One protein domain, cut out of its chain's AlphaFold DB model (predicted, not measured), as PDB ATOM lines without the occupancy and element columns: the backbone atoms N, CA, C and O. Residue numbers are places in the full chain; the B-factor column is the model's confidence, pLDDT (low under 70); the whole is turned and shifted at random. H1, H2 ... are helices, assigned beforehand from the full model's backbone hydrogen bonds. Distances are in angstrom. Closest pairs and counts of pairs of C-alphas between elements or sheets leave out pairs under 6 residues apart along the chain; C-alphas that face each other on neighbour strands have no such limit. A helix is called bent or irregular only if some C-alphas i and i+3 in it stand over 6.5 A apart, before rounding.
ATOM      1  N   ASP A  75     -33.831  30.302  19.259       88.44
ATOM      2  CA  ASP A  75     -34.615  30.398  20.496       88.44
ATOM      3  C   ASP A  75     -35.190  29.039  20.934       88.44
ATOM      4  O   ASP A  75     -35.302  28.774  22.132       88.44
ATOM      5  N   GLY A  76     -35.491  28.141  19.985       90.94
ATOM      6  CA  GLY A  76     -35.990  26.795  20.262       90.94
ATOM      7  C   GLY A  76     -34.980  25.873  20.945       90.94
ATOM      8  O   GLY A  76     -35.374  24.932  21.631       90.94
ATOM      9  N   LEU A  77     -33.681  26.143  20.805       92.12
ATOM     10  CA  LEU A  77     -32.612  25.345  21.413       92.12
ATOM     11  C   LEU A  77     -32.174  25.878  22.776       92.12
ATOM     12  O   LEU A  77     -31.537  25.145  23.538       92.12
ATOM     13  N   ARG A  78     -32.532  27.126  23.095       94.19
ATOM     14  CA  ARG A  78     -31.992  27.871  24.234       94.19
ATOM     15  C   ARG A  78     -32.116  27.108  25.547       94.19
ATOM     16  O   ARG A  78     -31.105  26.849  26.192       94.19
ATOM     17  N   PHE A  79     -33.313  26.636  25.890       96.25
ATOM     18  CA  PHE A  79     -33.519  25.906  27.145       96.25
ATOM     19  C   PHE A  79     -32.745  24.576  27.208       96.25
ATOM     20  O   PHE A  79     -32.223  24.199  28.256       96.25
ATOM     21  N   SER A  80     -32.603  23.877  26.077       95.00
ATOM     22  CA  SER A  80     -31.837  22.623  26.022       95.00
ATOM     23  C   SER A  80     -30.347  22.853  26.279       95.00
ATOM     24  O   SER A  80     -29.708  22.041  26.954       95.00
ATOM     25  N   VAL A  81     -29.804  23.956  25.754       94.56
ATOM     26  CA  VAL A  81     -28.415  24.375  25.985       94.56
ATOM     27  C   VAL A  81     -28.243  24.855  27.421       94.56
ATOM     28  O   VAL A  81     -27.304  24.421  28.081       94.56
ATOM     29  N   TRP A  82     -29.185  25.647  27.944       95.56
ATOM     30  CA  TRP A  82     -29.184  26.106  29.335       95.56
ATOM     31  C   TRP A  82     -29.066  24.951  30.317       95.56
ATOM     32  O   TRP A  82     -28.137  24.937  31.112       95.56
ATOM     33  N   ILE A  83     -29.936  23.947  30.191       94.62
ATOM     34  CA  ILE A  83     -29.949  22.752  31.044       94.62
ATOM     35  C   ILE A  83     -28.622  21.987  31.006       94.62
ATOM     36  O   ILE A  83     -28.211  21.416  32.019       94.62
ATOM     37  N   LYS A  84     -27.966  21.932  29.839       92.56
ATOM     38  CA  LYS A  84     -26.666  21.270  29.717       92.56
ATOM     39  C   LYS A  84     -25.559  22.114  30.356       92.56
ATOM     40  O   LYS A  84     -24.824  21.602  31.191       92.56
ATOM     41  N   CYS A  85     -25.449  23.389  29.990       92.75
ATOM     42  CA  CYS A  85     -24.374  24.275  30.446       92.75
ATOM     43  C   CYS A  85     -24.455  24.588  31.947       92.75
ATOM     44  O   CYS A  85     -23.424  24.687  32.605       92.75
ATOM     45  N   SER A  86     -25.659  24.660  32.520       92.12
ATOM     46  CA  SER A  86     -25.850  24.787  33.969       92.12
ATOM     47  C   SER A  86     -25.517  23.502  34.736       92.12
ATOM     48  O   SER A  86     -25.526  23.519  35.964       92.12
ATOM     49  N   GLY A  87     -25.258  22.382  34.045       87.56
ATOM     50  CA  GLY A  87     -25.052  21.053  34.629       87.56
ATOM     51  C   GLY A  87     -26.283  20.479  35.332       87.56
ATOM     52  O   GLY A  87     -26.161  19.577  36.156       87.56
ATOM     53  N   SER A  88     -27.479  20.981  35.009       85.44
ATOM     54  CA  SER A  88     -28.738  20.530  35.615       85.44
ATOM     55  C   SER A  88     -29.131  19.105  35.218       85.44
ATOM     56  O   SER A  88     -29.980  18.506  35.878       85.44
ATOM     57  N   ARG A  89     -28.547  18.552  34.143       81.44
ATOM     58  CA  ARG A  89     -28.782  17.156  33.727       81.44
ATOM     59  C   ARG A  89     -28.286  16.155  34.768       81.44
ATOM     60  O   ARG A  89     -28.979  15.172  35.020       81.44
ATOM     61  N   ASP A  90     -27.153  16.453  35.394       80.44
ATOM     62  CA  ASP A  90     -26.465  15.538  36.309       80.44
ATOM     63  C   ASP A  90     -27.000  15.628  37.745       80.44
ATOM     64  O   ASP A  90     -26.691  14.792  38.595       80.44
ATOM     65  N   GLU A  91     -27.831  16.633  38.039       82.00
ATOM     66  CA  GLU A  91     -28.401  16.824  39.367       82.00
ATOM     67  C   GLU A  91     -29.592  15.883  39.627       82.00
ATOM     68  O   GLU A  91     -30.627  15.903  38.944       82.00
ATOM     69  N   SER A  92     -29.471  15.087  40.693       82.38
ATOM     70  CA  SER A  92     -30.503  14.174  41.198       82.38
ATOM     71  C   SER A  92     -31.539  14.900  42.068       82.38
ATOM     72  O   SER A  92     -31.731  14.564  43.237       82.38
ATOM     73  N   ILE A  93     -32.165  15.947  41.530       86.50
ATOM     74  CA  ILE A  93     -33.193  16.726  42.236       86.50
ATOM     75  C   ILE A  93     -34.516  16.548  41.515       86.50
ATOM     76  O   ILE A  93     -34.635  16.861  40.333       86.50
ATOM     77  N   GLU A  94     -35.524  16.065  42.224       88.25
ATOM     78  CA  GLU A  94     -36.845  15.830  41.655       88.25
ATOM     79  C   GLU A  94     -37.838  16.875  42.150       88.25
ATOM     80  O   GLU A  94     -37.792  17.302  43.303       88.25
ATOM     81  N   LEU A  95     -38.723  17.303  41.251       88.56
ATOM     82  CA  LEU A  95     -39.841  18.171  41.593       88.56
ATOM     83  C   LEU A  95     -40.873  17.343  42.366       88.56
ATOM     84  O   LEU A  95     -41.425  16.386  41.821       88.56
ATOM     85  N   GLU A  96     -41.154  17.707  43.617       87.00
ATOM     86  CA  GLU A  96     -42.224  17.059  44.370       87.00
ATOM     87  C   GLU A  96     -43.586  17.523  43.839       87.00
ATOM     88  O   GLU A  96     -43.820  18.716  43.623       87.00
ATOM     89  N   ASN A  97     -44.520  16.583  43.674       79.56
ATOM     90  CA  ASN A  97     -45.903  16.893  43.315       79.56
ATOM     91  C   ASN A  97     -46.629  17.536  44.504       79.56
ATOM     92  O   ASN A  97     -47.331  16.866  45.265       79.56
ATOM     93  N   ILE A  98     -46.463  18.847  44.660       75.56
ATOM     94  CA  ILE A  98     -47.194  19.638  45.644       75.56
ATOM     95  C   ILE A  98     -48.597  19.874  45.093       75.56
ATOM     96  O   ILE A  98     -48.799  20.685  44.193       75.56
ATOM     97  N   ARG A  99     -49.582  19.140  45.619       61.97
ATOM     98  CA  ARG A  99     -50.985  19.423  45.312       61.97
ATOM     99  C   ARG A  99     -51.408  20.688  46.059       61.97
ATOM    100  O   ARG A  99     -51.187  20.746  47.272       61.97
ATOM    101  N   PRO A 100     -52.061  21.658  45.395       57.69
ATOM    102  CA  PRO A 100     -52.733  22.735  46.104       57.69
ATOM    103  C   PRO A 100     -53.714  22.096  47.085       57.69
ATOM    104  O   PRO A 100     -54.559  21.290  46.683       57.69
ATOM    105  N   CYS A 101     -53.598  22.403  48.376       52.50
ATOM    106  CA  CYS A 101     -54.624  22.017  49.336       52.50
ATOM    107  C   CYS A 101     -55.886  22.821  49.008       52.50
ATOM    108  O   CYS A 101     -56.078  23.941  49.477       52.50
ATOM    109  N   PHE A 121     -50.773  30.360  54.106       75.44
ATOM    110  CA  PHE A 121     -51.992  30.240  53.291       75.44
ATOM    111  C   PHE A 121     -52.416  31.569  52.640       75.44
ATOM    112  O   PHE A 121     -52.871  31.595  51.492       75.44
ATOM    113  N   GLY A 122     -52.270  32.686  53.362       80.62
ATOM    114  CA  GLY A 122     -52.571  34.017  52.830       80.62
ATOM    115  C   GLY A 122     -51.608  34.427  51.714       80.62
ATOM    116  O   GLY A 122     -52.038  34.983  50.698       80.62
ATOM    117  N   GLU A 123     -50.324  34.106  51.882       84.25
ATOM    118  CA  GLU A 123     -49.285  34.351  50.881       84.25
ATOM    119  C   GLU A 123     -49.497  33.475  49.637       84.25
ATOM    120  O   GLU A 123     -49.535  33.997  48.521       84.25
ATOM    121  N   ASP A 124     -49.764  32.178  49.816       87.69
ATOM    122  CA  ASP A 124     -50.068  31.249  48.723       87.69
ATOM    123  C   ASP A 124     -51.273  31.717  47.900       87.69
ATOM    124  O   ASP A 124     -51.223  31.721  46.669       87.69
ATOM    125  N   MET A 125     -52.350  32.180  48.546       89.38
ATOM    126  CA  MET A 125     -53.521  32.695  47.831       89.38
ATOM    127  C   MET A 125     -53.195  33.958  47.020       89.38
ATOM    128  O   MET A 125     -53.724  34.136  45.918       89.38
ATOM    129  N   ALA A 126     -52.346  34.845  47.549       91.00
ATOM    130  CA  ALA A 126     -51.898  36.034  46.833       91.00
ATOM    131  C   ALA A 126     -51.037  35.662  45.616       91.00
ATOM    132  O   ALA A 126     -51.246  36.213  44.533       91.00
ATOM    133  N   ILE A 127     -50.139  34.685  45.763       93.56
ATOM    134  CA  ILE A 127     -49.300  34.181  44.672       93.56
ATOM    135  C   ILE A 127     -50.126  33.462  43.611       93.56
ATOM    136  O   ILE A 127     -49.936  33.726  42.429       93.56
ATOM    137  N   VAL A 128     -51.099  32.629  43.985       93.56
ATOM    138  CA  VAL A 128     -51.997  31.982  43.015       93.56
ATOM    139  C   VAL A 128     -52.781  33.024  42.220       93.56
ATOM    140  O   VAL A 128     -52.829  32.945  40.995       93.56
ATOM    141  N   LYS A 129     -53.357  34.039  42.882       93.69
ATOM    142  CA  LYS A 129     -54.034  35.147  42.185       93.69
ATOM    143  C   LYS A 129     -53.098  35.856  41.213       93.69
ATOM    144  O   LYS A 129     -53.510  36.175  40.104       93.69
ATOM    145  N   TYR A 130     -51.855  36.069  41.628       94.38
ATOM    146  CA  TYR A 130     -50.846  36.711  40.804       94.38
ATOM    147  C   TYR A 130     -50.450  35.862  39.586       94.38
ATOM    148  O   TYR A 130     -50.413  36.381  38.476       94.38
ATOM    149  N   ILE A 131     -50.245  34.551  39.761       95.31
ATOM    150  CA  ILE A 131     -49.994  33.601  38.664       95.31
ATOM    151  C   ILE A 131     -51.159  33.621  37.664       95.31
ATOM    152  O   ILE A 131     -50.940  33.722  36.459       95.31
ATOM    153  N   LEU A 132     -52.402  33.584  38.153       93.81
ATOM    154  CA  LEU A 132     -53.592  33.671  37.302       93.81
ATOM    155  C   LEU A 132     -53.661  34.998  36.532       93.81
ATOM    156  O   LEU A 132     -54.097  35.025  35.384       93.81
ATOM    157  N   GLU A 133     -53.234  36.103  37.145       93.94
ATOM    158  CA  GLU A 133     -53.208  37.417  36.503       93.94
ATOM    159  C   GLU A 133     -52.186  37.476  35.361       93.94
ATOM    160  O   GLU A 133     -52.532  37.894  34.254       93.94
ATOM    161  N   ILE A 134     -50.955  37.009  35.591       92.50
ATOM    162  CA  ILE A 134     -49.892  37.037  34.573       92.50
ATOM    163  C   ILE A 134     -50.109  36.008  33.452       92.50
ATOM    164  O   ILE A 134     -49.648  36.225  32.331       92.50
ATOM    165  N   CYS A 135     -50.814  34.904  33.721       92.69
ATOM    166  CA  CYS A 135     -51.142  33.877  32.726       92.69
ATOM    167  C   CYS A 135     -52.457  34.146  31.980       92.69
ATOM    168  O   CYS A 135     -52.774  33.451  31.023       92.69
ATOM    169  N   LYS A 136     -53.210  35.194  32.343       90.50
ATOM    170  CA  LYS A 136     -54.521  35.504  31.746       90.50
ATOM    171  C   LYS A 136     -54.513  35.617  30.213       90.50
ATOM    172  O   LYS A 136     -55.547  35.406  29.586       90.50
ATOM    173  N   ASN A 137     -53.369  35.980  29.629       83.00
ATOM    174  CA  ASN A 137     -53.202  36.189  28.192       83.00
ATOM    175  C   ASN A 137     -52.356  35.102  27.500       83.00
ATOM    176  O   ASN A 137     -52.053  35.267  26.321       83.00
ATOM    177  N   SER A 138     -51.916  34.049  28.200       83.56
ATOM    178  CA  SER A 138     -51.173  32.951  27.570       83.56
ATOM    179  C   SER A 138     -52.118  31.875  27.041       83.56
ATOM    180  O   SER A 138     -53.075  31.503  27.714       83.56
ATOM    181  N   ASP A 139     -51.823  31.351  25.851       77.06
ATOM    182  CA  ASP A 139     -52.616  30.289  25.215       77.06
ATOM    183  C   ASP A 139     -52.455  28.919  25.913       77.06
ATOM    184  O   ASP A 139     -53.287  28.028  25.735       77.06
ATOM    185  N   GLU A 140     -51.402  28.745  26.719       80.62
ATOM    186  CA  GLU A 140     -51.086  27.508  27.440       80.62
ATOM    187  C   GLU A 140     -51.334  27.646  28.950       80.62
ATOM    188  O   GLU A 140     -50.915  28.620  29.583       80.62
ATOM    189  N   SER A 141     -52.001  26.645  29.538       83.25
ATOM    190  CA  SER A 141     -52.293  26.586  30.975       83.25
ATOM    191  C   SER A 141     -51.103  26.018  31.759       83.25
ATOM    192  O   SER A 141     -51.044  24.817  32.042       83.25
ATOM    193  N   ASN A 142     -50.135  26.877  32.084       92.50
ATOM    194  CA  ASN A 142     -48.941  26.521  32.860       92.50
ATOM    195  C   ASN A 142     -49.052  26.890  34.355       92.50
ATOM    196  O   ASN A 142     -48.077  26.773  35.094       92.50
ATOM    197  N   GLU A 143     -50.215  27.330  34.841       94.38
ATOM    198  CA  GLU A 143     -50.372  27.920  36.179       94.38
ATOM    199  C   GLU A 143     -50.058  26.938  37.314       94.38
ATOM    200  O   GLU A 143     -49.349  27.291  38.259       94.38
ATOM    201  N   GLU A 144     -50.539  25.695  37.214       93.00
ATOM    202  CA  GLU A 144     -50.265  24.651  38.212       93.00
ATOM    203  C   GLU A 144     -48.774  24.300  38.252       93.00
ATOM    204  O   GLU A 144     -48.192  24.162  39.329       93.00
ATOM    205  N   ALA A 145     -48.132  24.223  37.083       95.25
ATOM    206  CA  ALA A 145     -46.703  23.964  36.979       95.25
ATOM    207  C   ALA A 145     -45.878  25.108  37.588       95.25
ATOM    208  O   ALA A 145     -44.971  24.846  38.376       95.25
ATOM    209  N   ILE A 146     -46.226  26.366  37.294       96.69
ATOM    210  CA  ILE A 146     -45.569  27.550  37.867       96.69
ATOM    211  C   ILE A 146     -45.686  27.538  39.396       96.69
ATOM    212  O   ILE A 146     -44.682  27.709  40.087       96.69
ATOM    213  N   PHE A 147     -46.884  27.287  39.934       95.50
ATOM    214  CA  PHE A 147     -47.100  27.233  41.381       95.50
ATOM    215  C   PHE A 147     -46.336  26.075  42.041       95.50
ATOM    216  O   PHE A 147     -45.711  26.256  43.089       95.50
ATOM    217  N   SER A 148     -46.332  24.899  41.409       95.25
ATOM    218  CA  SER A 148     -45.593  23.728  41.888       95.25
ATOM    219  C   SER A 148     -44.086  23.993  41.952       95.25
ATOM    220  O   SER A 148     -43.458  23.734  42.983       95.25
ATOM    221  N   ILE A 149     -43.508  24.579  40.895       96.81
ATOM    222  CA  ILE A 149     -42.095  24.980  40.873       96.81
ATOM    223  C   ILE A 149     -41.836  26.010  41.969       96.81
ATOM    224  O   ILE A 149     -40.905  25.833  42.745       96.81
ATOM    225  N   PHE A 150     -42.673  27.045  42.089       96.31
ATOM    226  CA  PHE A 150     -42.523  28.095  43.098       96.31
ATOM    227  C   PHE A 150     -42.440  27.533  44.526       96.31
ATOM    228  O   PHE A 150     -41.486  27.839  45.247       96.31
ATOM    229  N   LYS A 151     -43.386  26.671  44.929       94.69
ATOM    230  CA  LYS A 151     -43.381  26.066  46.273       94.69
ATOM    231  C   LYS A 151     -42.151  25.182  46.493       94.69
ATOM    232  O   LYS A 151     -41.550  25.247  47.563       94.69
ATOM    233  N   ASN A 152     -41.748  24.396  45.491       94.69
ATOM    234  CA  ASN A 152     -40.540  23.572  45.585       94.69
ATOM    235  C   ASN A 152     -39.272  24.435  45.703       94.69
ATOM    236  O   ASN A 152     -38.435  24.177  46.563       94.69
ATOM    237  N   VAL A 153     -39.152  25.507  44.916       94.75
ATOM    238  CA  VAL A 153     -38.013  26.433  44.977       94.75
ATOM    239  C   VAL A 153     -37.932  27.119  46.344       94.75
ATOM    240  O   VAL A 153     -36.857  27.121  46.937       94.75
ATOM    241  N   ARG A 154     -39.045  27.624  46.899       92.31
ATOM    242  CA  ARG A 154     -39.065  28.207  48.260       92.31
ATOM    243  C   ARG A 154     -38.736  27.201  49.357       92.31
ATOM    244  O   ARG A 154     -38.147  27.577  50.364       92.31
ATOM    245  N   LYS A 155     -39.114  25.933  49.180       90.88
ATOM    246  CA  LYS A 155     -38.758  24.857  50.111       90.88
ATOM    247  C   LYS A 155     -37.262  24.534  50.046       90.88
ATOM    248  O   LYS A 155     -36.653  24.255  51.074       90.88
ATOM    249  N   SER A 156     -36.677  24.536  48.849       90.69
ATOM    250  CA  SER A 156     -35.296  24.097  48.622       90.69
ATOM    251  C   SER A 156     -34.244  25.195  48.738       90.69
ATOM    252  O   SER A 156     -33.082  24.876  48.982       90.69
ATOM    253  N   LEU A 157     -34.620  26.462  48.571       90.12
ATOM    254  CA  LEU A 157     -33.715  27.606  48.642       90.12
ATOM    255  C   LEU A 157     -34.165  28.568  49.742       90.12
ATOM    256  O   LEU A 157     -35.330  28.953  49.818       90.12
ATOM    257  N   THR A 158     -33.224  28.992  50.580       86.94
ATOM    258  CA  THR A 158     -33.460  30.006  51.612       86.94
ATOM    259  C   THR A 158     -33.241  31.418  51.060       86.94
ATOM    260  O   THR A 158     -32.545  31.613  50.063       86.94
ATOM    261  N   GLY A 159     -33.834  32.418  51.721       84.31
ATOM    262  CA  GLY A 159     -33.601  33.831  51.401       84.31
ATOM    263  C   GLY A 159     -34.377  34.360  50.192       84.31
ATOM    264  O   GLY A 159     -33.942  35.322  49.576       84.31
ATOM    265  N   ILE A 160     -35.509  33.748  49.838       88.12
ATOM    266  CA  ILE A 160     -36.407  34.272  48.801       88.12
ATOM    267  C   ILE A 160     -37.401  35.233  49.457       88.12
ATOM    268  O   ILE A 160     -38.301  34.785  50.168       88.12
ATOM    269  N   TYR A 161     -37.241  36.533  49.211       89.00
ATOM    270  CA  TYR A 161     -38.138  37.577  49.716       89.00
ATOM    271  C   TYR A 161     -39.047  38.143  48.616       89.00
ATOM    272  O   TYR A 161     -40.226  38.385  48.873       89.00
ATOM    273  N   ASP A 162     -38.559  38.294  47.377       90.69
ATOM    274  CA  ASP A 162     -39.391  38.724  46.244       90.69
ATOM    275  C   ASP A 162     -40.022  37.529  45.511       90.69
ATOM    276  O   ASP A 162     -39.513  37.000  44.515       90.69
ATOM    277  N   ALA A 163     -41.181  37.107  46.014       92.12
ATOM    278  CA  ALA A 163     -41.952  36.022  45.424       92.12
ATOM    279  C   ALA A 163     -42.496  36.359  44.020       92.12
ATOM    280  O   ALA A 163     -42.634  35.459  43.192       92.12
ATOM    281  N   LYS A 164     -42.783  37.634  43.718       93.19
ATOM    282  CA  LYS A 164     -43.334  38.034  42.412       93.19
ATOM    283  C   LYS A 164     -42.280  37.936  41.318       93.19
ATOM    284  O   LYS A 164     -42.564  37.393  40.252       93.19
ATOM    285  N   LEU A 165     -41.066  38.409  41.595       94.00
ATOM    286  CA  LEU A 165     -39.948  38.293  40.665       94.00
ATOM    287  C   LEU A 165     -39.609  36.828  40.381       94.00
ATOM    288  O   LEU A 165     -39.423  36.459  39.222       94.00
ATOM    289  N   LEU A 166     -39.603  35.974  41.411       96.00
ATOM    290  CA  LEU A 166     -39.415  34.536  41.221       96.00
ATOM    291  C   LEU A 166     -40.497  33.939  40.310       96.00
ATOM    292  O   LEU A 166     -40.175  33.194  39.386       96.00
ATOM    293  N   VAL A 167     -41.768  34.278  40.535       96.19
ATOM    294  CA  VAL A 167     -42.878  33.816  39.688       96.19
ATOM    295  C   VAL A 167     -42.703  34.275  38.236       96.19
ATOM    296  O   VAL A 167     -42.919  33.477  37.325       96.19
ATOM    297  N   PHE A 168     -42.260  35.513  38.003       95.38
ATOM    298  CA  PHE A 168     -41.941  35.996  36.659       95.38
ATOM    299  C   PHE A 168     -40.810  35.203  36.002       95.38
ATOM    300  O   PHE A 168     -40.936  34.831  34.838       95.38
ATOM    301  N   VAL A 169     -39.734  34.908  36.738       97.06
ATOM    302  CA  VAL A 169     -38.625  34.089  36.225       97.06
ATOM    303  C   VAL A 169     -39.114  32.681  35.888       97.06
ATOM    304  O   VAL A 169     -38.832  32.191  34.799       97.06
ATOM    305  N   ILE A 170     -39.894  32.044  36.769       97.75
ATOM    306  CA  ILE A 170     -40.460  30.712  36.516       97.75
ATOM    307  C   ILE A 170     -41.342  30.738  35.270       97.75
ATOM    308  O   ILE A 170     -41.162  29.894  34.396       97.75
ATOM    309  N   LYS A 171     -42.266  31.707  35.175       96.25
ATOM    310  CA  LYS A 171     -43.142  31.875  34.012       96.25
ATOM    311  C   LYS A 171     -42.327  32.012  32.728       96.25
ATOM    312  O   LYS A 171     -42.563  31.292  31.771       96.25
ATOM    313  N   HIS A 172     -41.349  32.910  32.726       95.81
ATOM    314  CA  HIS A 172     -40.514  33.153  31.557       95.81
ATOM    315  C   HIS A 172     -39.766  31.892  31.107       95.81
ATOM    316  O   HIS A 172     -39.750  31.572  29.923       95.81
ATOM    317  N   VAL A 173     -39.173  31.149  32.046       97.00
ATOM    318  CA  VAL A 173     -38.407  29.938  31.719       97.00
ATOM    319  C   VAL A 173     -39.323  28.783  31.298       97.00
ATOM    320  O   VAL A 173     -38.947  28.027  30.405       97.00
ATOM    321  N   ILE A 174     -40.512  28.632  31.897       96.12
ATOM    322  CA  ILE A 174     -41.451  27.559  31.522       96.12
ATOM    323  C   ILE A 174     -42.088  27.778  30.148       96.12
ATOM    324  O   ILE A 174     -42.416  26.805  29.479       96.12
ATOM    325  N   ASP A 175     -42.194  29.032  29.707       94.62
ATOM    326  CA  ASP A 175     -42.723  29.384  28.389       94.62
ATOM    327  C   ASP A 175     -41.680  29.141  27.265       94.62
ATOM    328  O   ASP A 175     -41.985  29.302  26.079       94.62
ATOM    329  N   LEU A 176     -40.443  28.736  27.597       94.31
ATOM    330  CA  LEU A 176     -39.431  28.373  26.601       94.31
ATOM    331  C   LEU A 176     -39.709  26.996  25.971       94.31
ATOM    332  O   LEU A 176     -40.136  26.059  26.651       94.31
ATOM    333  N   PRO A 177     -39.376  26.801  24.681       93.19
ATOM    334  CA  PRO A 177     -39.542  25.510  24.028       93.19
ATOM    335  C   PRO A 177     -38.812  24.380  24.763       93.19
ATOM    336  O   PRO A 177     -37.659  24.517  25.171       93.19
ATOM    337  N   TYR A 178     -39.485  23.230  24.878       91.62
ATOM    338  CA  TYR A 178     -38.991  22.015  25.548       91.62
ATOM    339  C   TYR A 178     -38.792  22.138  27.066       91.62
ATOM    340  O   TYR A 178     -38.304  21.192  27.693       91.62
ATOM    341  N   ALA A 179     -39.199  23.254  27.674       94.88
ATOM    342  CA  ALA A 179     -39.220  23.396  29.117       94.88
ATOM    343  C   ALA A 179     -40.341  22.545  29.725       94.88
ATOM    344  O   ALA A 179     -41.519  22.699  29.420       94.88
ATOM    345  N   THR A 180     -39.970  21.605  30.594       95.06
ATOM    346  CA  THR A 180     -40.926  20.869  31.434       95.06
ATOM    347  C   THR A 180     -40.772  21.332  32.871       95.06
ATOM    348  O   THR A 180     -39.673  21.710  33.274       95.06
ATOM    349  N   ALA A 181     -41.834  21.258  33.675       95.81
ATOM    350  CA  ALA A 181     -41.801  21.766  35.047       95.81
ATOM    351  C   ALA A 181     -40.624  21.211  35.874       95.81
ATOM    352  O   ALA A 181     -39.937  21.956  36.571       95.81
ATOM    353  N   GLY A 182     -40.338  19.912  35.728       95.50
ATOM    354  CA  GLY A 182     -39.202  19.268  36.388       95.50
ATOM    355  C   GLY A 182     -37.844  19.795  35.916       95.50
ATOM    356  O   GLY A 182     -36.964  20.028  36.741       95.50
ATOM    357  N   LEU A 183     -37.669  20.028  34.611       95.50
ATOM    358  CA  LEU A 183     -36.428  20.602  34.080       95.50
ATOM    359  C   LEU A 183     -36.260  22.068  34.492       95.50
ATOM    360  O   LEU A 183     -35.156  22.461  34.848       95.50
ATOM    361  N   VAL A 184     -37.334  22.863  34.490       97.62
ATOM    362  CA  VAL A 184     -37.302  24.270  34.927       97.62
ATOM    363  C   VAL A 184     -36.895  24.364  36.394       97.62
ATOM    364  O   VAL A 184     -36.025  25.155  36.748       97.62
ATOM    365  N   TYR A 185     -37.469  23.514  37.245       97.31
ATOM    366  CA  TYR A 185     -37.095  23.444  38.650       97.31
ATOM    367  C   TYR A 185     -35.614  23.090  38.846       97.31
ATOM    368  O   TYR A 185     -34.907  23.795  39.569       97.31
ATOM    369  N   LYS A 186     -35.118  22.056  38.151       96.19
ATOM    370  CA  LYS A 186     -33.689  21.697  38.163       96.19
ATOM    371  C   LYS A 186     -32.811  22.860  37.711       96.19
ATOM    372  O   LYS A 186     -31.835  23.174  38.383       96.19
ATOM    373  N   PHE A 187     -33.183  23.522  36.618       97.06
ATOM    374  CA  PHE A 187     -32.464  24.679  36.093       97.06
ATOM    375  C   PHE A 187     -32.342  25.800  37.127       97.06
ATOM    376  O   PHE A 187     -31.234  26.258  37.400       97.06
ATOM    377  N   ILE A 188     -33.455  26.204  37.747       97.12
ATOM    378  CA  ILE A 188     -33.465  27.265  38.765       97.12
ATOM    379  C   ILE A 188     -32.578  26.882  39.955       97.12
ATOM    380  O   ILE A 188     -31.786  27.703  40.414       97.12
ATOM    381  N   CYS A 189     -32.658  25.635  40.425       95.56
ATOM    382  CA  CYS A 189     -31.811  25.136  41.509       95.56
ATOM    383  C   CYS A 189     -30.318  25.145  41.143       95.56
ATOM    384  O   CYS A 189     -29.504  25.606  41.944       95.56
ATOM    385  N   SER A 190     -29.942  24.694  39.944       94.94
ATOM    386  CA  SER A 190     -28.547  24.745  39.488       94.94
ATOM    387  C   SER A 190     -28.043  26.178  39.365       94.94
ATOM    388  O   SER A 190     -26.948  26.479  39.834       94.94
ATOM    389  N   MET A 191     -28.849  27.080  38.799       95.75
ATOM    390  CA  MET A 191     -28.509  28.501  38.688       95.75
ATOM    391  C   MET A 191     -28.365  29.163  40.059       95.75
ATOM    392  O   MET A 191     -27.457  29.966  40.259       95.75
ATOM    393  N   ALA A 192     -29.211  28.807  41.027       94.44
ATOM    394  CA  ALA A 192     -29.079  29.291  42.396       94.44
ATOM    395  C   ALA A 192     -27.763  28.835  43.034       94.44
ATOM    396  O   ALA A 192     -27.062  29.646  43.628       94.44
ATOM    397  N   ARG A 193     -27.380  27.563  42.862       92.12
ATOM    398  CA  ARG A 193     -26.144  27.034  43.458       92.12
ATOM    399  C   ARG A 193     -24.872  27.525  42.779       92.12
ATOM    400  O   ARG A 193     -23.898  27.789  43.470       92.12
ATOM    401  N   ARG A 194     -24.859  27.582  41.447       92.38
ATOM    402  CA  ARG A 194     -23.648  27.882  40.666       92.38
ATOM    403  C   ARG A 194     -23.450  29.369  40.414       92.38
ATOM    404  O   ARG A 194     -22.318  29.820  40.338       92.38
ATOM    405  N   HIS A 195     -24.544  30.113  40.290       93.81
ATOM    406  CA  HIS A 195     -24.524  31.501  39.835       93.81
ATOM    407  C   HIS A 195     -25.273  32.454  40.772       93.81
ATOM    408  O   HIS A 195     -25.528  33.588  40.381       93.81
ATOM    409  N   ASN A 196     -25.633  32.014  41.986       93.88
ATOM    410  CA  ASN A 196     -26.293  32.826  43.016       93.88
ATOM    411  C   ASN A 196     -27.614  33.479  42.547       93.88
ATOM    412  O   ASN A 196     -27.959  34.598  42.927       93.88
ATOM    413  N   LEU A 197     -28.398  32.773  41.717       95.06
ATOM    414  CA  LEU A 197     -29.711  33.247  41.242       95.06
ATOM    415  C   LEU A 197     -30.665  33.629  42.382       95.06
ATOM    416  O   LEU A 197     -31.443  34.569  42.240       95.06
ATOM    417  N   ASN A 198     -30.595  32.946  43.527       93.75
ATOM    418  CA  ASN A 198     -31.403  33.276  44.702       93.75
ATOM    419  C   ASN A 198     -31.109  34.676  45.260       93.75
ATOM    420  O   ASN A 198     -32.015  35.293  45.816       93.75
ATOM    421  N   GLY A 199     -29.899  35.206  45.066       91.50
ATOM    422  CA  GLY A 199     -29.547  36.556  45.493       91.50
ATOM    423  C   GLY A 199     -30.350  37.656  44.787       91.50
ATOM    424  O   GLY A 199     -30.592  38.702  45.383       91.50
ATOM    425  N   ILE A 200     -30.870  37.404  43.576       93.50
ATOM    426  CA  ILE A 200     -31.793  38.332  42.892       93.50
ATOM    427  C   ILE A 200     -33.123  38.444  43.648       93.50
ATOM    428  O   ILE A 200     -33.721  39.516  43.704       93.50
ATOM    429  N   PHE A 201     -33.581  37.351  44.263       91.31
ATOM    430  CA  PHE A 201     -34.834  37.316  45.024       91.31
ATOM    431  C   PHE A 201     -34.645  37.693  46.496       91.31
ATOM    432  O   PHE A 201     -35.632  37.845  47.218       91.31
ATOM    433  N   ALA A 202     -33.395  37.819  46.950       87.31
ATOM    434  CA  ALA A 202     -33.056  38.146  48.329       87.31
ATOM    435  C   ALA A 202     -33.156  39.651  48.644       87.31
ATOM    436  O   ALA A 202     -33.095  40.054  49.806       87.31
ATOM    437  N   MET A 203     -33.314  40.497  47.624       79.44
ATOM    438  CA  MET A 203     -33.418  41.944  47.791       79.44
ATOM    439  C   MET A 203     -34.805  42.316  48.333       79.44
ATOM    440  O   MET A 203     -35.827  41.993  47.733       79.44
ATOM    441  N   HIS A 204     -34.853  42.994  49.481       69.25
ATOM    442  CA  HIS A 204     -36.110  43.363  50.131       69.25
ATOM    443  C   HIS A 204     -36.443  44.832  49.845       69.25
ATOM    444  O   HIS A 204     -35.838  45.734  50.425       69.25
ATOM    445  N   ILE A 205     -37.457  45.104  49.017       60.69
ATOM    446  CA  ILE A 205     -38.055  46.448  48.974       60.69
ATOM    447  C   ILE A 205     -38.966  46.599  50.189       60.69
ATOM    448  O   ILE A 205     -39.816  45.750  50.476       60.69
ATOM    449  N   LYS A 206     -38.805  47.697  50.928       56.44
ATOM    450  CA  LYS A 206     -39.830  48.144  51.873       56.44
ATOM    451  C   LYS A 206     -40.988  48.687  51.041       56.44
ATOM    452  O   LYS A 206     -40.895  49.806  50.563       56.44
ATOM    453  N   ASN A 207     -42.012  47.852  50.847       41.56
ATOM    454  CA  ASN A 207     -43.291  48.122  50.178       41.56
ATOM    455  C   ASN A 207     -43.581  49.612  49.922       41.56
ATOM    456  O   ASN A 207     -44.177  50.277  50.766       41.56
ATOM    457  N   ASN A 208     -43.187  50.100  48.750       43.91
ATOM    458  CA  ASN A 208     -43.827  51.199  48.044       43.91
ATOM    459  C   ASN A 208     -43.610  50.952  46.546       43.91
ATOM    460  O   ASN A 208     -42.574  50.442  46.127       43.91
ATOM    461  N   GLU A 209     -44.652  51.196  45.766       49.78
ATOM    462  CA  GLU A 209     -44.757  50.873  44.345       49.78
ATOM    463  C   GLU A 209     -43.573  51.483  43.554       49.78
ATOM    464  O   GLU A 209     -43.320  52.681  43.673       49.78
ATOM    465  N   CYS A 210     -42.839  50.674  42.760       47.41
ATOM    466  CA  CYS A 210     -41.684  51.076  41.911       47.41
ATOM    467  C   CYS A 210     -42.147  51.953  40.712       47.41
ATOM    468  O   CYS A 210     -41.826  51.691  39.554       47.41
ATOM    469  N   THR A 211     -42.963  52.978  40.975       48.94
ATOM    470  CA  THR A 211     -43.559  53.881  39.979       48.94
ATOM    471  C   THR A 211     -43.244  55.359  40.196       48.94
ATOM    472  O   THR A 211     -43.468  56.136  39.272       48.94
ATOM    473  N   GLU A 212     -42.664  55.773  41.327       47.16
ATOM    474  CA  GLU A 212     -42.306  57.182  41.546       47.16
ATOM    475  C   GLU A 212     -40.852  57.346  42.004       47.16
ATOM    476  O   GLU A 212     -40.476  56.899  43.081       47.16
ATOM    477  N   ALA A 213     -40.055  57.990  41.138       47.56
ATOM    478  CA  ALA A 213     -38.712  58.531  41.368       47.56
ATOM    479  C   ALA A 213     -37.819  57.706  42.316       47.56
ATOM    480  O   ALA A 213     -37.695  58.020  43.501       47.56
ATOM    481  N   ILE A 214     -37.139  56.692  41.762       57.50
ATOM    482  CA  ILE A 214     -36.055  55.984  42.453       57.50
ATOM    483  C   ILE A 214     -35.058  57.030  42.954       57.50
ATOM    484  O   ILE A 214     -34.460  57.769  42.172       57.50
ATOM    485  N   ASN A 215     -34.904  57.112  44.271       56.53
ATOM    486  CA  ASN A 215     -33.960  58.026  44.889       56.53
ATOM    487  C   ASN A 215     -32.544  57.573  44.498       56.53
ATOM    488  O   ASN A 215     -32.190  56.410  44.695       56.53
ATOM    489  N   ASP A 216     -31.731  58.471  43.938       59.66
ATOM    490  CA  ASP A 216     -30.518  58.113  43.183       59.66
ATOM    491  C   ASP A 216     -29.429  57.354  43.967       59.66
ATOM    492  O   ASP A 216     -28.495  56.830  43.359       59.66
ATOM    493  N   ASN A 217     -29.565  57.254  45.291       64.75
ATOM    494  CA  ASN A 217     -28.540  56.754  46.205       64.75
ATOM    495  C   ASN A 217     -28.733  55.302  46.691       64.75
ATOM    496  O   ASN A 217     -27.882  54.829  47.442       64.75
ATOM    497  N   ASN A 218     -29.814  54.595  46.328       81.25
ATOM    498  CA  ASN A 218     -30.034  53.211  46.778       81.25
ATOM    499  C   ASN A 218     -29.771  52.184  45.661       81.25
ATOM    500  O   ASN A 218     -30.663  51.871  44.869       81.25
ATOM    501  N   ASN A 219     -28.547  51.650  45.594       82.31
ATOM    502  CA  ASN A 219     -28.151  50.689  44.555       82.31
ATOM    503  C   ASN A 219     -28.970  49.387  44.596       82.31
ATOM    504  O   ASN A 219     -29.342  48.881  43.542       82.31
ATOM    505  N   GLU A 220     -29.326  48.881  45.780       83.94
ATOM    506  CA  GLU A 220     -30.092  47.628  45.913       83.94
ATOM    507  C   GLU A 220     -31.483  47.728  45.267       83.94
ATOM    508  O   GLU A 220     -31.930  46.824  44.563       83.94
ATOM    509  N   GLU A 221     -32.155  48.867  45.442       86.06
ATOM    510  CA  GLU A 221     -33.464  49.128  44.840       86.06
ATOM    511  C   GLU A 221     -33.370  49.278  43.315       86.06
ATOM    512  O   GLU A 221     -34.215  48.752  42.585       86.06
ATOM    513  N   LYS A 222     -32.295  49.907  42.814       88.56
ATOM    514  CA  LYS A 222     -32.010  49.976  41.373       88.56
ATOM    515  C   LYS A 222     -31.769  48.593  40.775       88.56
ATOM    516  O   LYS A 222     -32.288  48.311  39.696       88.56
ATOM    517  N   HIS A 223     -31.036  47.720  41.467       91.00
ATOM    518  CA  HIS A 223     -30.785  46.353  41.005       91.00
ATOM    519  C   HIS A 223     -32.088  45.561  40.918       91.00
ATOM    520  O   HIS A 223     -32.340  44.897  39.911       91.00
ATOM    521  N   LEU A 224     -32.952  45.671  41.928       90.25
ATOM    522  CA  LEU A 224     -34.230  44.973  41.918       90.25
ATOM    523  C   LEU A 224     -35.172  45.500  40.825       90.25
ATOM    524  O   LEU A 224     -35.737  44.701  40.076       90.25
ATOM    525  N   CYS A 225     -35.299  46.823  40.655       91.69
ATOM    526  CA  CYS A 225     -36.106  47.372  39.562       91.69
ATOM    527  C   CYS A 225     -35.494  47.031  38.179       91.69
ATOM    528  O   CYS A 225     -36.254  46.757  37.248       91.69
ATOM    529  N   PHE A 226     -34.162  46.921  38.044       94.88
ATOM    530  CA  PHE A 226     -33.509  46.392  36.837       94.88
ATOM    531  C   PHE A 226     -33.948  44.952  36.535       94.88
ATOM    532  O   PHE A 226     -34.447  44.696  35.439       94.88
ATOM    533  N   TRP A 227     -33.849  44.026  37.495       95.38
ATOM    534  CA  TRP A 227     -34.268  42.633  37.293       95.38
ATOM    535  C   TRP A 227     -35.761  42.510  36.998       95.38
ATOM    536  O   TRP A 227     -36.153  41.793  36.076       95.38
ATOM    537  N   MET A 228     -36.597  43.255  37.724       93.12
ATOM    538  CA  MET A 228     -38.038  43.284  37.493       93.12
ATOM    539  C   MET A 228     -38.362  43.766  36.076       93.12
ATOM    540  O   MET A 228     -39.159  43.133  35.382       93.12
ATOM    541  N   MET A 229     -37.730  44.846  35.604       94.06
ATOM    542  CA  MET A 229     -37.904  45.333  34.232       94.06
ATOM    543  C   MET A 229     -37.403  44.325  33.201       94.06
ATOM    544  O   MET A 229     -38.084  44.088  32.203       94.06
ATOM    545  N   LEU A 230     -36.244  43.717  33.444       94.62
ATOM    546  CA  LEU A 230     -35.627  42.779  32.520       94.62
ATOM    547  C   LEU A 230     -36.507  41.538  32.317       94.62
ATOM    548  O   LEU A 230     -36.757  41.158  31.182       94.62
ATOM    549  N   VAL A 231     -37.045  40.947  33.386       93.62
ATOM    550  CA  VAL A 231     -37.870  39.733  33.272       93.62
ATOM    551  C   VAL A 231     -39.288  40.052  32.782       93.62
ATOM    552  O   VAL A 231     -39.812  39.346  31.925       93.62
ATOM    553  N   SER A 232     -39.921  41.115  33.294       91.00
ATOM    554  CA  SER A 232     -41.338  41.393  32.998       91.00
ATOM    555  C   SER A 232     -41.575  42.165  31.696       91.00
ATOM    556  O   SER A 232     -42.574  41.921  31.019       91.00
ATOM    557  N   LYS A 233     -40.687  43.103  31.332       94.12
ATOM    558  CA  LYS A 233     -40.844  43.963  30.142       94.12
ATOM    559  C   LYS A 233     -39.930  43.557  28.992       94.12
ATOM    560  O   LYS A 233     -40.307  43.741  27.837       94.12
ATOM    561  N   TYR A 234     -38.755  43.002  29.293       95.81
ATOM    562  CA  TYR A 234     -37.731  42.686  28.294       95.81
ATOM    563  C   TYR A 234     -37.218  41.236  28.366       95.81
ATOM    564  O   TYR A 234     -36.005  41.013  28.419       95.81
ATOM    565  N   PRO A 235     -38.106  40.224  28.312       93.06
ATOM    566  CA  PRO A 235     -37.748  38.816  28.530       93.06
ATOM    567  C   PRO A 235     -36.639  38.295  27.597       93.06
ATOM    568  O   PRO A 235     -35.842  37.437  27.971       93.06
ATOM    569  N   LEU A 236     -36.530  38.841  26.381       93.88
ATOM    570  CA  LEU A 236     -35.440  38.507  25.461       93.88
ATOM    571  C   LEU A 236     -34.068  38.968  25.983       93.88
ATOM    572  O   LEU A 236     -33.076  38.273  25.803       93.88
ATOM    573  N   TYR A 237     -33.998  40.122  26.641       95.56
ATOM    574  CA  TYR A 237     -32.752  40.642  27.209       95.56
ATOM    575  C   TYR A 237     -32.369  39.864  28.467       95.56
ATOM    576  O   TYR A 237     -31.190  39.604  28.695       95.56
ATOM    577  N   PHE A 238     -33.363  39.393  29.226       96.31
ATOM    578  CA  PHE A 238     -33.131  38.423  30.292       96.31
ATOM    579  C   PHE A 238     -32.486  37.136  29.756       96.31
ATOM    580  O   PHE A 238     -31.524  36.654  30.349       96.31
ATOM    581  N   ASN A 239     -32.918  36.634  28.591       95.75
ATOM    582  CA  ASN A 239     -32.260  35.486  27.954       95.75
ATOM    583  C   ASN A 239     -30.775  35.742  27.682       95.75
ATOM    584  O   ASN A 239     -29.964  34.868  27.963       95.75
ATOM    585  N   TYR A 240     -30.405  36.930  27.194       95.19
ATOM    586  CA  TYR A 240     -29.000  37.269  26.940       95.19
ATOM    587  C   TYR A 240     -28.159  37.301  28.216       95.19
ATOM    588  O   TYR A 240     -26.989  36.919  28.195       95.19
ATOM    589  N   VAL A 241     -28.755  37.719  29.335       95.81
ATOM    590  CA  VAL A 241     -28.097  37.665  30.642       95.81
ATOM    591  C   VAL A 241     -27.882  36.224  31.088       95.81
ATOM    592  O   VAL A 241     -26.778  35.880  31.502       95.81
ATOM    593  N   ILE A 242     -28.888  35.361  30.952       96.50
ATOM    594  CA  ILE A 242     -28.739  33.941  31.284       96.50
ATOM    595  C   ILE A 242     -27.710  33.265  30.369       96.50
ATOM    596  O   ILE A 242     -26.820  32.596  30.885       96.50
ATOM    597  N   ASP A 243     -27.771  33.497  29.052       95.12
ATOM    598  CA  ASP A 243     -26.804  33.005  28.059       95.12
ATOM    599  C   ASP A 243     -25.363  33.380  28.457       95.12
ATOM    600  O   ASP A 243     -24.448  32.554  28.414       95.12
ATOM    601  N   PHE A 244     -25.162  34.626  28.891       94.06
ATOM    602  CA  PHE A 244     -23.877  35.119  29.375       94.06
ATOM    603  C   PHE A 244     -23.413  34.408  30.649       94.06
ATOM    604  O   PHE A 244     -22.262  33.969  30.710       94.06
ATOM    605  N   VAL A 245     -24.294  34.280  31.644       94.38
ATOM    606  CA  VAL A 245     -23.974  33.684  32.948       94.38
ATOM    607  C   VAL A 245     -23.610  32.211  32.805       94.38
ATOM    608  O   VAL A 245     -22.549  31.808  33.264       94.38
ATOM    609  N   ILE A 246     -24.421  31.412  32.104       92.94
ATOM    610  CA  ILE A 246     -24.167  29.967  31.965       92.94
ATOM    611  C   ILE A 246     -22.892  29.662  31.173       92.94
ATOM    612  O   ILE A 246     -22.295  28.607  31.351       92.94
ATOM    613  N   CYS A 247     -22.477  30.564  30.274       90.31
ATOM    614  CA  CYS A 247     -21.261  30.405  29.471       90.31
ATOM    615  C   CYS A 247     -20.009  30.951  30.160       90.31
ATOM    616  O   CYS A 247     -18.907  30.872  29.602       90.31
ATOM    617  N   SER A 248     -20.166  31.551  31.336       88.50
ATOM    618  CA  SER A 248     -19.088  32.187  32.070       88.50
ATOM    619  C   SER A 248     -18.883  31.464  33.389       88.50
ATOM    620  O   SER A 248     -19.780  31.369  34.220       88.50
ATOM    621  N   ILE A 249     -17.684  30.917  33.552       80.38
ATOM    622  CA  ILE A 249     -17.315  30.177  34.755       80.38
ATOM    623  C   ILE A 249     -17.351  31.155  35.939       80.38
ATOM    624  O   ILE A 249     -16.797  32.249  35.845       80.38
ATOM    625  N   ASP A 250     -18.043  30.754  37.006       82.81
ATOM    626  CA  ASP A 250     -18.097  31.424  38.311       82.81
ATOM    627  C   ASP A 250     -18.644  32.865  38.337       82.81
ATOM    628  O   ASP A 250     -18.438  33.582  39.314       82.81
ATOM    629  N   ILE A 251     -19.397  33.310  37.323       90.31
ATOM    630  CA  ILE A 251     -20.075  34.616  37.408       90.31
ATOM    631  C   ILE A 251     -21.264  34.540  38.372       90.31
ATOM    632  O   ILE A 251     -22.194  33.753  38.173       90.31
ATOM    633  N   ASP A 252     -21.248  35.424  39.371       92.38
ATOM    634  CA  ASP A 252     -22.390  35.716  40.235       92.38
ATOM    635  C   ASP A 252     -23.357  36.646  39.494       92.38
ATOM    636  O   ASP A 252     -23.019  37.793  39.179       92.38
ATOM    637  N   ILE A 253     -24.572  36.167  39.226       94.44
ATOM    638  CA  ILE A 253     -25.577  36.930  38.485       94.44
ATOM    639  C   ILE A 253     -25.959  38.237  39.193       94.44
ATOM    640  O   ILE A 253     -26.261  39.221  38.523       94.44
ATOM    641  N   THR A 254     -25.889  38.294  40.525       93.12
ATOM    642  CA  THR A 254     -26.233  39.493  41.306       93.12
ATOM    643  C   THR A 254     -25.266  40.652  41.080       93.12
ATOM    644  O   THR A 254     -25.655  41.801  41.267       93.12
ATOM    645  N   SER A 255     -24.044  40.362  40.616       92.56
ATOM    646  CA  SER A 255     -23.007  41.361  40.326       92.56
ATOM    647  C   SER A 255     -23.168  42.052  38.968       92.56
ATOM    648  O   SER A 255     -22.474  43.025  38.678       92.56
ATOM    649  N   ILE A 256     -24.070  41.565  38.107       94.50
ATOM    650  CA  ILE A 256     -24.224  42.080  36.739       94.50
ATOM    651  C   ILE A 256     -24.623  43.563  36.701       94.50
ATOM    652  O   ILE A 256     -23.990  44.300  35.941       94.50
ATOM    653  N   PRO A 257     -25.600  44.046  37.494       93.81
ATOM    654  CA  PRO A 257     -25.928  45.471  37.534       93.81
ATOM    655  C   PRO A 257     -24.723  46.346  37.912       93.81
ATOM    656  O   PRO A 257     -24.456  47.338  37.235       93.81
ATOM    657  N   ASP A 258     -23.929  45.933  38.908       92.19
ATOM    658  CA  ASP A 258     -22.704  46.639  39.306       92.19
ATOM    659  C   ASP A 258     -21.660  46.649  38.183       92.19
ATOM    660  O   ASP A 258     -21.031  47.675  37.910       92.19
ATOM    661  N   ALA A 259     -21.483  45.518  37.495       92.94
ATOM    662  CA  ALA A 259     -20.557  45.406  36.376       92.94
ATOM    663  C   ALA A 259     -20.968  46.311  35.203       92.94
ATOM    664  O   ALA A 259     -20.112  46.977  34.613       92.94
ATOM    665  N   ILE A 260     -22.265  46.387  34.889       93.94
ATOM    666  CA  ILE A 260     -22.805  47.293  33.867       93.94
ATOM    667  C   ILE A 260     -22.595  48.749  34.283       93.94
ATOM    668  O   ILE A 260     -22.060  49.536  33.500       93.94
ATOM    669  N   CYS A 261     -22.952  49.094  35.521       92.06
ATOM    670  CA  CYS A 261     -22.763  50.426  36.087       92.06
ATOM    671  C   CYS A 261     -21.300  50.876  35.972       92.06
ATOM    672  O   CYS A 261     -21.010  51.947  35.434       92.06
ATOM    673  N   LYS A 262     -20.360  50.013  36.375       92.00
ATOM    674  CA  LYS A 262     -18.915  50.263  36.286       92.00
ATOM    675  C   LYS A 262     -18.428  50.390  34.842       92.00
ATOM    676  O   LYS A 262     -17.568  51.224  34.568       92.00
ATOM    677  N   HIS A 263     -18.949  49.578  33.923       92.81
ATOM    678  CA  HIS A 263     -18.554  49.604  32.512       92.81
ATOM    679  C   HIS A 263     -19.041  50.867  31.789       92.81
ATOM    680  O   HIS A 263     -18.296  51.457  31.007       92.81
ATOM    681  N   LEU A 264     -20.282  51.281  32.048       92.75
ATOM    682  CA  LEU A 264     -20.905  52.443  31.411       92.75
ATOM    683  C   LEU A 264     -20.594  53.759  32.121       92.75
ATOM    684  O   LEU A 264     -20.752  54.820  31.521       92.75
ATOM    685  N   ASN A 265     -20.175  53.695  33.388       91.94
ATOM    686  CA  ASN A 265     -20.113  54.844  34.287       91.94
ATOM    687  C   ASN A 265     -21.461  55.600  34.331       91.94
ATOM    688  O   ASN A 265     -21.498  56.831  34.313       91.94
ATOM    689  N   SER A 266     -22.566  54.844  34.341       90.38
ATOM    690  CA  SER A 266     -23.939  55.357  34.380       90.38
ATOM    691  C   SER A 266     -24.757  54.639  35.449       90.38
ATOM    692  O   SER A 266     -24.677  53.420  35.586       90.38
ATOM    693  N   ASN A 267     -25.581  55.411  36.160       88.44
ATOM    694  CA  ASN A 267     -26.508  54.940  37.192       88.44
ATOM    695  C   ASN A 267     -27.974  54.892  36.707       88.44
ATOM    696  O   ASN A 267     -28.878  54.779  37.543       88.44
ATOM    697  N   SER A 268     -28.217  55.050  35.399       92.44
ATOM    698  CA  SER A 268     -29.547  54.964  34.778       92.44
ATOM    699  C   SER A 268     -29.873  53.518  34.407       92.44
ATOM    700  O   SER A 268     -29.097  52.848  33.729       92.44
ATOM    701  N   ILE A 269     -31.052  53.048  34.828       91.94
ATOM    702  CA  ILE A 269     -31.548  51.707  34.486       91.94
ATOM    703  C   ILE A 269     -31.816  51.610  32.979       91.94
ATOM    704  O   ILE A 269     -31.602  50.555  32.390       91.94
ATOM    705  N   GLU A 270     -32.249  52.697  32.339       94.06
ATOM    706  CA  GLU A 270     -32.459  52.759  30.892       94.06
ATOM    707  C   GLU A 270     -31.161  52.476  30.132       94.06
ATOM    708  O   GLU A 270     -31.150  51.601  29.270       94.06
ATOM    709  N   ASP A 271     -30.052  53.115  30.523       94.56
ATOM    710  CA  ASP A 271     -28.735  52.852  29.931       94.56
ATOM    711  C   ASP A 271     -28.304  51.389  30.132       94.56
ATOM    712  O   ASP A 271     -27.697  50.778  29.247       94.56
ATOM    713  N   TRP A 272     -28.629  50.798  31.289       95.31
ATOM    714  CA  TRP A 272     -28.325  49.393  31.570       95.31
ATOM    715  C   TRP A 272     -29.131  48.451  30.671       95.31
ATOM    716  O   TRP A 272     -28.576  47.503  30.113       95.31
ATOM    717  N   ILE A 273     -30.428  48.716  30.494       95.12
ATOM    718  CA  ILE A 273     -31.302  47.950  29.598       95.12
ATOM    719  C   ILE A 273     -30.833  48.085  28.146       95.12
ATOM    720  O   ILE A 273     -30.704  47.074  27.454       95.12
ATOM    721  N   ASP A 274     -30.515  49.301  27.701       95.19
ATOM    722  CA  ASP A 274     -30.008  49.563  26.353       95.19
ATOM    723  C   ASP A 274     -28.689  48.824  26.103       95.19
ATOM    724  O   ASP A 274     -28.481  48.260  25.025       95.19
ATOM    725  N   PHE A 275     -27.818  48.735  27.110       95.00
ATOM    726  CA  PHE A 275     -26.591  47.956  27.008       95.00
ATOM    727  C   PHE A 275     -26.854  46.457  26.831       95.00
ATOM    728  O   PHE A 275     -26.272  45.854  25.921       95.00
ATOM    729  N   VAL A 276     -27.732  45.866  27.653       94.62
ATOM    730  CA  VAL A 276     -28.082  44.431  27.595       94.62
ATOM    731  C   VAL A 276     -28.869  44.089  26.326       94.62
ATOM    732  O   VAL A 276     -28.770  42.967  25.830       94.62
ATOM    733  N   SER A 277     -29.586  45.054  25.738       93.69
ATOM    734  CA  SER A 277     -30.361  44.859  24.503       93.69
ATOM    735  C   SER A 277     -29.523  44.360  23.317       93.69
ATOM    736  O   SER A 277     -30.041  43.728  22.393       93.69
ATOM    737  N   VAL A 278     -28.209  44.604  23.352       90.56
ATOM    738  CA  VAL A 278     -27.253  44.156  22.344       90.56
ATOM    739  C   VAL A 278     -26.484  42.950  22.884       90.56
ATOM    740  O   VAL A 278     -25.513  43.107  23.616       90.56
ATOM    741  N   ALA A 279     -26.843  41.735  22.458       84.81
ATOM    742  CA  ALA A 279     -26.239  40.490  22.956       84.81
ATOM    743  C   ALA A 279     -24.691  40.478  22.945       84.81
ATOM    744  O   ALA A 279     -24.059  39.973  23.870       84.81
ATOM    745  N   SER A 280     -24.047  41.088  21.939       85.62
ATOM    746  CA  SER A 280     -22.578  41.162  21.873       85.62
ATOM    747  C   SER A 280     -21.947  42.016  22.977       85.62
ATOM    748  O   SER A 280     -20.768  41.837  23.276       85.62
ATOM    749  N   ASN A 281     -22.690  42.943  23.588       88.62
ATOM    750  CA  ASN A 281     -22.192  43.749  24.702       88.62
ATOM    751  C   ASN A 281     -21.953  42.909  25.958       88.62
ATOM    752  O   ASN A 281     -21.013  43.204  26.688       88.62
ATOM    753  N   MET A 282     -22.710  41.827  26.163       88.62
ATOM    754  CA  MET A 282     -22.526  40.947  27.320       88.62
ATOM    755  C   MET A 282     -21.111  40.362  27.375       88.62
ATOM    756  O   MET A 282     -20.509  40.297  28.439       88.62
ATOM    757  N   SER A 283     -20.512  40.047  26.222       85.31
ATOM    758  CA  SER A 283     -19.123  39.561  26.164       85.31
ATOM    759  C   SER A 283     -18.092  40.556  26.722       85.31
ATOM    760  O   SER A 283     -17.042  40.136  27.198       85.31
ATOM    761  N   LYS A 284     -18.401  41.861  26.729       88.00
ATOM    762  CA  LYS A 284     -17.534  42.912  27.290       88.00
ATOM    763  C   LYS A 284     -17.562  42.946  28.820       88.00
ATOM    764  O   LYS A 284     -16.683  43.557  29.419       88.00
ATOM    765  N   LEU A 285     -18.562  42.319  29.446       85.81
ATOM    766  CA  LEU A 285     -18.684  42.259  30.902       85.81
ATOM    767  C   LEU A 285     -17.841  41.148  31.528       85.81
ATOM    768  O   LEU A 285     -17.604  41.223  32.726       85.81
ATOM    769  N   VAL A 286     -17.362  40.160  30.754       84.19
ATOM    770  CA  VAL A 286     -16.570  39.033  31.289       84.19
ATOM    771  C   VAL A 286     -15.403  39.551  32.132       84.19
ATOM    772  O   VAL A 286     -15.299  39.223  33.311       84.19
ATOM    773  N   ASP A 287     -14.579  40.428  31.555       80.31
ATOM    774  CA  ASP A 287     -13.393  40.958  32.231       80.31
ATOM    775  C   ASP A 287     -13.763  41.822  33.444       80.31
ATOM    776  O   ASP A 287     -13.067  41.800  34.458       80.31
ATOM    777  N   VAL A 288     -14.876  42.562  33.370       84.62
ATOM    778  CA  VAL A 288     -15.341  43.436  34.456       84.62
ATOM    779  C   VAL A 288     -15.818  42.609  35.647       84.62
ATOM    780  O   VAL A 288     -15.396  42.890  36.769       84.62
ATOM    781  N   CYS A 289     -16.636  41.580  35.402       81.12
ATOM    782  CA  CYS A 289     -17.149  40.669  36.424       81.12
ATOM    783  C   CYS A 289     -16.012  39.907  37.126       81.12
ATOM    784  O   CYS A 289     -15.987  39.846  38.357       81.12
ATOM    785  N   ILE A 290     -15.032  39.401  36.364       76.88
ATOM    786  CA  ILE A 290     -13.854  38.711  36.917       76.88
ATOM    787  C   ILE A 290     -13.034  39.666  37.797       76.88
ATOM    788  O   ILE A 290     -12.655  39.315  38.916       76.88
ATOM    789  N   TYR A 291     -12.801  40.902  37.341       71.88
ATOM    790  CA  TYR A 291     -12.060  41.893  38.127       71.88
ATOM    791  C   TYR A 291     -12.768  42.266  39.433       71.88
ATOM    792  O   TYR A 291     -12.112  42.420  40.460       71.88
ATOM    793  N   THR A 292     -14.096  42.411  39.420       66.50
ATOM    794  CA  THR A 292     -14.865  42.742  40.632       66.50
ATOM    795  C   THR A 292     -14.883  41.611  41.659       66.50
ATOM    796  O   THR A 292     -14.960  41.889  42.853       66.50
ATOM    797  N   GLN A 293     -14.759  40.352  41.228       63.41
ATOM    798  CA  GLN A 293     -14.630  39.209  42.136       63.41
ATOM    799  C   GLN A 293     -13.225  39.110  42.755       63.41
ATOM    800  O   GLN A 293     -13.099  38.795  43.936       63.41
ATOM    801  N   GLY A 294     -12.172  39.440  41.997       56.69
ATOM    802  CA  GLY A 294     -10.787  39.407  42.488       56.69
ATOM    803  C   GLY A 294     -10.496  40.388  43.633       56.69
ATOM    804  O   GLY A 294      -9.685  40.084  44.509       56.69
ATOM    805  N   ASP A 295     -11.188  41.530  43.685       52.47
ATOM    806  CA  ASP A 295     -11.015  42.511  44.766       52.47
ATOM    807  C   ASP A 295     -11.591  42.040  46.119       52.47
ATOM    808  O   ASP A 295     -11.111  42.482  47.164       52.47
ATOM    809  N   SER A 296     -12.552  41.103  46.141       47.03
ATOM    810  CA  SER A 296     -13.112  40.562  47.394       47.03
ATOM    811  C   SER A 296     -12.282  39.417  47.998       47.03
ATOM    812  O   SER A 296     -12.364  39.165  49.199       47.03
TER     813      SER A 296
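What this domain is: This is residues 75 to 101 and 121 to 296 of the 407 residues of an uncharacterized protein of Ordospora colligata OC4 (UniProt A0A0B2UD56). Two groups of crossed helices, H2 to H5 at one end of the long axis and H7 to H11 at the other, join into one body where H4 packs on H7. Short H6 lies near the middle, H1 lies outside by H5 and H8, and unnamed residues 202 to 218 make a wide loop from H6 to H7. The printed part has 203 residues with eleven named helices, H1 to H11 in order, and no named strand: all helix. It is compact, with a radius of gyration of the C-alphas of 16.7 A, and spans 49 by 41 by 33 A.

How they stand to each other: Start at H1, residues 78 to 85, which only just touches H5, residues 181 to 195, with 3 pairs of C-alphas within 8 A; the closest are Ile 83 and Phe 187, 6.0 A. Beyond the cut, H2, residues 121 to 135, touches H3, residues 143 to 156, at a steep tilt of 45 degrees, opposite ways; the closest C-alphas are Ile 131 and Glu 143, 6.2 A, and H3 uses residues 143 to 147 alone. H3 touches H5 at Ile 149 and Tyr 185, whose C-alphas are the closest, 5.7 A. Look next at the hub, H4, residues 163 to 174, which touches H2, H3, H5, H6, residues 198 to 201, and H7, residues 219 to 232. Its closest C-alphas to H7 are Leu 165 and Met 228, 6.2 A, and H7 uses residues 227 to 232 alone. H7 and H8, residues 235 to 246, touch only at the corner, with C-alphas of Leu 230 and Phe 238 closest at 5.5 A. H9, residues 253 to 264, touches H11, residues 279 to 294, about perpendicular at 76 degrees; C-alphas of Ala 259 and Cys 289 are closest, 5.8 A, and H11 uses residues 285 to 292 alone. H10, residues 269 to 276, touches H7, H8 and H9. The helix packing is mostly crossed. Every O i to N i+4 pair is within hydrogen-bond range in H1 to H5, H7, H8 and H10, against 6 of 8 in H9 and 6 of 12 in H11; H6 is too short for one.

Where its parts are: Find C-alpha 78 at (-31.992, 27.871, 24.234), where H1 begins. H2 is 20.9 A long, H5 20.4 A and H11 24.9 A, ending at C-alpha 294, (-10.787, 39.407, 42.488). H9 is irregular, with C-alphas 254 and 257 7.1 A apart; H11 only just so, with 284 and 287 6.7 A apart.

The domain as a whole: The farthest C-alphas, Cys 101 and Asn 265, are 50.0 A apart. Residues 102 to 120 are not printed, a gap of 9.5 A between C-alphas 101 and 121. The H6 to H7 link is long. Confidence is under 70 at residues 99 to 101, 204 to 217 and 292 to 296.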